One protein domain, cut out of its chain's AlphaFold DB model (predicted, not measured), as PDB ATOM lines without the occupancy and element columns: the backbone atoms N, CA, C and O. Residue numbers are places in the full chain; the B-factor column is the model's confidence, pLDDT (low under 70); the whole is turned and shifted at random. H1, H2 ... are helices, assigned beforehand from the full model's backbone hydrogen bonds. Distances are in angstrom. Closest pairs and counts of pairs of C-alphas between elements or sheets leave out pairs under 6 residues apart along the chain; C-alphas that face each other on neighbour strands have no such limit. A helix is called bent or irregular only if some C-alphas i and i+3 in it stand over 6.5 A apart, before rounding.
ATOM      1  N   HIS A  32      40.909  45.443 -39.447       88.88
ATOM      2  CA  HIS A  32      42.237  44.975 -39.858       88.88
ATOM      3  C   HIS A  32      42.306  43.446 -39.795       88.88
ATOM      4  O   HIS A  32      42.474  42.871 -38.721       88.88
ATOM      5  N   GLU A  33      42.174  42.794 -40.947       88.69
ATOM      6  CA  GLU A  33      42.076  41.332 -41.056       88.69
ATOM      7  C   GLU A  33      43.276  40.603 -40.429       88.69
ATOM      8  O   GLU A  33      43.093  39.626 -39.712       88.69
ATOM      9  N   GLU A  34      44.500  41.108 -40.608       90.50
ATOM     10  CA  GLU A  34      45.695  40.468 -40.029       90.50
ATOM     11  C   GLU A  34      45.651  40.418 -38.495       90.50
ATOM     12  O   GLU A  34      46.055  39.424 -37.895       90.50
ATOM     13  N   ASN A  35      45.094  41.448 -37.845       90.81
ATOM     14  CA  ASN A  35      44.952  41.458 -36.389       90.81
ATOM     15  C   ASN A  35      43.917  40.426 -35.940       90.81
ATOM     16  O   ASN A  35      44.109  39.749 -34.932       90.81
ATOM     17  N   VAL A  36      42.825  40.301 -36.699       90.00
ATOM     18  CA  VAL A  36      41.769  39.315 -36.452       90.00
ATOM     19  C   VAL A  36      42.350  37.903 -36.547       90.00
ATOM     20  O   VAL A  36      42.223  37.134 -35.597       90.00
ATOM     21  N   GLN A  37      43.081  37.598 -37.621       88.88
ATOM     22  CA  GLN A  37      43.735  36.301 -37.814       88.88
ATOM     23  C   GLN A  37      44.740  35.991 -36.701       88.88
ATOM     24  O   GLN A  37      44.710  34.899 -36.137       88.88
ATOM     25  N   HIS A  38      45.580  36.961 -36.329       90.88
ATOM     26  CA  HIS A  38      46.585  36.768 -35.285       90.88
ATOM     27  C   HIS A  38      45.949  36.446 -33.920       90.88
ATOM     28  O   HIS A  38      46.406  35.544 -33.218       90.88
ATOM     29  N   ILE A  39      44.853  37.124 -33.560       90.94
ATOM     30  CA  ILE A  39      44.090  36.820 -32.339       90.94
ATOM     31  C   ILE A  39      43.448  35.430 -32.431       90.94
ATOM     32  O   ILE A  39      43.511  34.656 -31.475       90.94
ATOM     33  N   MET A  40      42.853  35.103 -33.578       90.12
ATOM     34  CA  MET A  40      42.131  33.847 -33.799       90.12
ATOM     35  C   MET A  40      43.024  32.601 -33.765       90.12
ATOM     36  O   MET A  40      42.532  31.514 -33.457       90.12
ATOM     37  N   GLN A  41      44.320  32.756 -34.047       88.12
ATOM     38  CA  GLN A  41      45.335  31.699 -33.965       88.12
ATOM     39  C   GLN A  41      45.853  31.453 -32.538       88.12
ATOM     40  O   GLN A  41      46.578  30.485 -32.299       88.12
ATOM     41  N   HIS A  42      45.512  32.307 -31.568       91.69
ATOM     42  CA  HIS A  42      45.986  32.129 -30.202       91.69
ATOM     43  C   HIS A  42      45.374  30.872 -29.563       91.69
ATOM     44  O   HIS A  42      44.161  30.686 -29.573       91.69
ATOM     45  N   ARG A  43      46.201  30.036 -28.917       92.50
ATOM     46  CA  ARG A  43      45.805  28.702 -28.407       92.50
ATOM     47  C   ARG A  43      44.624  28.677 -27.427       92.50
ATOM     48  O   ARG A  43      44.053  27.621 -27.196       92.50
ATOM     49  N   VAL A  44      44.318  29.809 -26.787       95.38
ATOM     50  CA  VAL A  44      43.188  29.937 -25.842       95.38
ATOM     51  C   VAL A  44      42.058  30.817 -26.375       95.38
ATOM     52  O   VAL A  44      41.171  31.205 -25.618       95.38
ATOM     53  N   HIS A  45      42.113  31.199 -27.649       92.81
ATOM     54  CA  HIS A  45      41.041  31.963 -28.259       92.81
ATOM     55  C   HIS A  45      39.777  31.105 -28.348       92.81
ATOM     56  O   HIS A  45      39.814  29.950 -28.769       92.81
ATOM     57  N   MET A  46      38.652  31.694 -27.958       92.38
ATOM     58  CA  MET A  46      37.331  31.123 -28.168       92.38
ATOM     59  C   MET A  46      36.612  31.931 -29.240       92.38
ATOM     60  O   MET A  46      36.560  33.159 -29.162       92.38
ATOM     61  N   GLY A  47      36.020  31.236 -30.208       89.88
ATOM     62  CA  GLY A  47      35.183  31.865 -31.220       89.88
ATOM     63  C   GLY A  47      33.818  32.268 -30.659       89.88
ATOM     64  O   GLY A  47      33.162  31.488 -29.969       89.88
ATOM     65  N   GLY A  48      33.364  33.470 -31.003       93.31
ATOM     66  CA  GLY A  48      32.017  33.961 -30.727       93.31
ATOM     67  C   GLY A  48      31.514  34.776 -31.912       93.31
ATOM     68  O   GLY A  48      32.267  35.550 -32.497       93.31
ATOM     69  N   SER A  49      30.250  34.594 -32.301       94.56
ATOM     70  CA  SER A  49      29.692  35.314 -33.453       94.56
ATOM     71  C   SER A  49      29.513  36.806 -33.197       94.56
ATOM     72  O   SER A  49      29.542  37.582 -34.152       94.56
ATOM     73  N   ASP A  50      29.308  37.197 -31.934       93.44
ATOM     74  CA  ASP A  50      28.914  38.554 -31.535       93.44
ATOM     75  C   ASP A  50      27.724  39.074 -32.369       93.44
ATOM     76  O   ASP A  50      27.664  40.213 -32.838       93.44
ATOM     77  N   ALA A  51      26.797  38.174 -32.687       93.50
ATOM     78  CA  ALA A  51      25.677  38.488 -33.550       93.50
ATOM     79  C   ALA A  51      24.671  39.389 -32.825       93.50
ATOM     80  O   ALA A  51      24.145  39.028 -31.775       93.50
ATOM     81  N   ILE A  52      24.341  40.528 -33.434       92.69
ATOM     82  CA  ILE A  52      23.165  41.309 -33.050       92.69
ATOM     83  C   ILE A  52      21.989  40.727 -33.835       92.69
ATOM     84  O   ILE A  52      21.921  40.874 -35.053       92.69
ATOM     85  N   LEU A  53      21.099  40.013 -33.144       92.69
ATOM     86  CA  LEU A  53      19.991  39.251 -33.740       92.69
ATOM     87  C   LEU A  53      18.693  40.071 -33.844       92.69
ATOM     88  O   LEU A  53      17.594  39.555 -33.650       92.69
ATOM     89  N   HIS A  54      18.823  41.371 -34.088       89.00
ATOM     90  CA  HIS A  54      17.703  42.301 -34.193       89.00
ATOM     91  C   HIS A  54      18.002  43.375 -35.240       89.00
ATOM     92  O   HIS A  54      19.160  43.743 -35.435       89.00
ATOM     93  N   GLY A  55      16.952  43.889 -35.882       85.94
ATOM     94  CA  GLY A  55      17.035  44.849 -36.988       85.94
ATOM     95  C   GLY A  55      16.548  44.262 -38.315       85.94
ATOM     96  O   GLY A  55      16.304  43.062 -38.421       85.94
ATOM     97  N   GLU A  56      16.393  45.116 -39.328       89.75
ATOM     98  CA  GLU A  56      15.889  44.720 -40.656       89.75
ATOM     99  C   GLU A  56      16.867  43.810 -41.414       89.75
ATOM    100  O   GLU A  56      16.459  42.957 -42.199       89.75
ATOM    101  N   THR A  57      18.167  43.967 -41.158       91.62
ATOM    102  CA  THR A  57      19.231  43.175 -41.779       91.62
ATOM    103  C   THR A  57      20.232  42.709 -40.736       91.62
ATOM    104  O   THR A  57      20.710  43.508 -39.930       91.62
ATOM    105  N   LEU A  58      20.607  41.431 -40.793       93.12
ATOM    106  CA  LEU A  58      21.608  40.851 -39.902       93.12
ATOM    107  C   LEU A  58      23.001  40.923 -40.532       93.12
ATOM    108  O   LEU A  58      23.183  40.622 -41.713       93.12
ATOM    109  N   HIS A  59      24.007  41.265 -39.727       93.06
ATOM    110  CA  HIS A  59      25.402  41.200 -40.162       93.06
ATOM    111  C   HIS A  59      25.788  39.745 -40.511       93.06
ATOM    112  O   HIS A  59      25.408  38.843 -39.761       93.06
ATOM    113  N   PRO A  60      26.604  39.476 -41.554       93.56
ATOM    114  CA  PRO A  60      26.957  38.111 -41.973       93.56
ATOM    115  C   PRO A  60      27.537  37.208 -40.877       93.56
ATOM    116  O   PRO A  60      27.351  35.994 -40.889       93.56
ATOM    117  N   ARG A  61      28.185  37.808 -39.872       93.88
ATOM    118  CA  ARG A  61      28.667  37.113 -38.662       93.88
ATOM    119  C   ARG A  61      27.566  36.370 -37.887       93.88
ATOM    120  O   ARG A  61      27.860  35.426 -37.168       93.88
ATOM    121  N   ALA A  62      26.297  36.741 -38.062       95.50
ATOM    122  CA  ALA A  62      25.168  36.061 -37.432       95.50
ATOM    123  C   ALA A  62      25.010  34.598 -37.868       95.50
ATOM    124  O   ALA A  62      24.569  33.775 -37.073       95.50
ATOM    125  N   TYR A  63      25.398  34.269 -39.101       94.00
ATOM    126  CA  TYR A  63      25.243  32.927 -39.674       94.00
ATOM    127  C   TYR A  63      26.546  32.352 -40.249       94.00
ATOM    128  O   TYR A  63      26.636  31.151 -40.486       94.00
ATOM    129  N   GLY A  64      27.562  33.190 -40.471       93.44
ATOM    130  CA  GLY A  64      28.799  32.806 -41.150       93.44
ATOM    131  C   GLY A  64      30.036  32.670 -40.264       93.44
ATOM    132  O   GLY A  64      31.063  32.230 -40.769       93.44
ATOM    133  N   THR A  65      30.002  33.057 -38.978       93.25
ATOM    134  CA  THR A  65      31.240  33.119 -38.170       93.25
ATOM    135  C   THR A  65      31.928  31.768 -38.049       93.25
ATOM    136  O   THR A  65      33.113  31.663 -38.342       93.25
ATOM    137  N   PHE A  66      31.202  30.725 -37.648       91.88
ATOM    138  CA  PHE A  66      31.819  29.420 -37.408       91.88
ATOM    139  C   PHE A  66      32.198  28.707 -38.704       91.88
ATOM    140  O   PHE A  66      33.251  28.086 -38.766       91.88
ATOM    141  N   THR A  67      31.400  28.840 -39.764       91.19
ATOM    142  CA  THR A  67      31.747  28.315 -41.093       91.19
ATOM    143  C   THR A  67      32.975  29.009 -41.674       91.19
ATOM    144  O   THR A  67      33.853  28.329 -42.203       91.19
ATOM    145  N   ARG A  68      33.097  30.336 -41.522       88.69
ATOM    146  CA  ARG A  68      34.317  31.070 -41.885       88.69
ATOM    147  C   ARG A  68      35.507  30.611 -41.051       88.69
ATOM    148  O   ARG A  68      36.548  30.324 -41.634       88.69
ATOM    149  N   TYR A  69      35.342  30.533 -39.730       85.12
ATOM    150  CA  TYR A  69      36.420  30.136 -38.833       85.12
ATOM    151  C   TYR A  69      36.948  28.756 -39.216       85.12
ATOM    152  O   TYR A  69      38.135  28.622 -39.483       85.12
ATOM    153  N   LEU A  70      36.042  27.779 -39.357       84.69
ATOM    154  CA  LEU A  70      36.365  26.391 -39.675       84.69
ATOM    155  C   LEU A  70      36.970  26.211 -41.077       84.69
ATOM    156  O   LEU A  70      37.909  25.432 -41.244       84.69
ATOM    157  N   GLY A  71      36.457  26.928 -42.079       81.75
ATOM    158  CA  GLY A  71      36.920  26.809 -43.461       81.75
ATOM    159  C   GLY A  71      38.172  27.628 -43.762       81.75
ATOM    160  O   GLY A  71      39.185  27.086 -44.187       81.75
ATOM    161  N   ASN A  72      38.108  28.943 -43.575       65.75
ATOM    162  CA  ASN A  72      39.117  29.865 -44.092       65.75
ATOM    163  C   ASN A  72      40.299  30.050 -43.130       65.75
ATOM    164  O   ASN A  72      41.441  30.183 -43.572       65.75
ATOM    165  N   ASP A  73      40.025  30.034 -41.824       57.31
ATOM    166  CA  ASP A  73      41.012  30.412 -40.813       57.31
ATOM    167  C   ASP A  73      41.678  29.182 -40.159       57.31
ATOM    168  O   ASP A  73      42.895  29.193 -39.968       57.31
ATOM    169  N   SER A  74      40.966  28.071 -39.907       56.03
ATOM    170  CA  SER A  74      41.598  26.837 -39.382       56.03
ATOM    171  C   SER A  74      42.452  26.077 -40.387       56.03
ATOM    172  O   SER A  74      43.423  25.448 -39.975       56.03
ATOM    173  N   LEU A  75      42.167  26.144 -41.694       51.59
ATOM    174  CA  LEU A  75      43.043  25.509 -42.689       51.59
ATOM    175  C   LEU A  75      44.454  26.126 -42.698       51.59
ATOM    176  O   LEU A  75      45.407  25.449 -43.068       51.59
ATOM    177  N   ARG A  76      44.608  27.372 -42.228       51.59
ATOM    178  CA  ARG A  76      45.909  28.041 -42.060       51.59
ATOM    179  C   ARG A  76      46.639  27.694 -40.760       51.59
ATOM    180  O   ARG A  76      47.803  28.038 -40.632       51.59
ATOM    181  N   LEU A  77      45.978  27.053 -39.794       47.91
ATOM    182  CA  LEU A  77      46.613  26.562 -38.562       47.91
ATOM    183  C   LEU A  77      47.235  25.166 -38.737       47.91
ATOM    184  O   LEU A  77      48.068  24.768 -37.929       47.91
ATOM    185  N   CYS A  78      46.818  24.419 -39.765       43.16
ATOM    186  CA  CYS A  78      47.300  23.066 -40.059       43.16
ATOM    187  C   CYS A  78      48.263  22.983 -41.260       43.16
ATOM    188  O   CYS A  78      48.680  21.876 -41.602       43.16
ATOM    189  N   ALA A  79      48.586  24.111 -41.899       41.91
ATOM    190  CA  ALA A  79      49.574  24.231 -42.975       41.91
ATOM    191  C   ALA A  79      50.806  24.982 -42.464       41.91
ATOM    192  O   ALA A  79      51.928  24.593 -42.857       41.91
TER     193      ALA A  79
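AT A GLANCE: This is residues 32 to 79 of the 79 residues of an uncharacterized protein of Xanthobacter sp. 17-67-6 (UniProt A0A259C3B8). The longer helix, H2, runs along the long axis; the short helix H1 is set crosswise near its later end, and their link, residues 41 to 60, loops out past the beginning of H2 and folds back. The printed part has 48 residues, with 24 in two named helices, H1 then H2, and no named strand: the class is all helix. It is loose, with a radius of gyration of the C-alphas of 12.1 A, and spans 39 by 19 by 17 A.

HOW THE PARTS SIT: Look first at H2, residues 61 to 76, which has a kink of 38 degrees near residue 68 and is irregular: C-alphas 63 and 66 are 7.8 A apart. H1, residues 33 to 40, is close but not clearly touching; the closest C-alphas, of Gln 37 and Asp 73, are 7.1 A apart. Their lines are about perpendicular, at 83 degrees. Every O i to N i+4 pair is within hydrogen-bond range in H1, and 6 of 12 in H2.

IN THESE COORDINATES: Find C-alpha 61 at (28.667, 37.113, -38.662); H2 runs 19.8 A to C-alpha 76 at (45.909, 28.041, -42.060). H1 begins at C-alpha 33, (42.076, 41.332, -41.056), and covers 10.4 A.

THE WHOLE: The C-alphas farthest apart, of Glu 56 and Ala 79, are 39.5 A apart. The link is long, 20 residues, and the printed part has no cut. Residues 72 to 79 have pLDDT under 70.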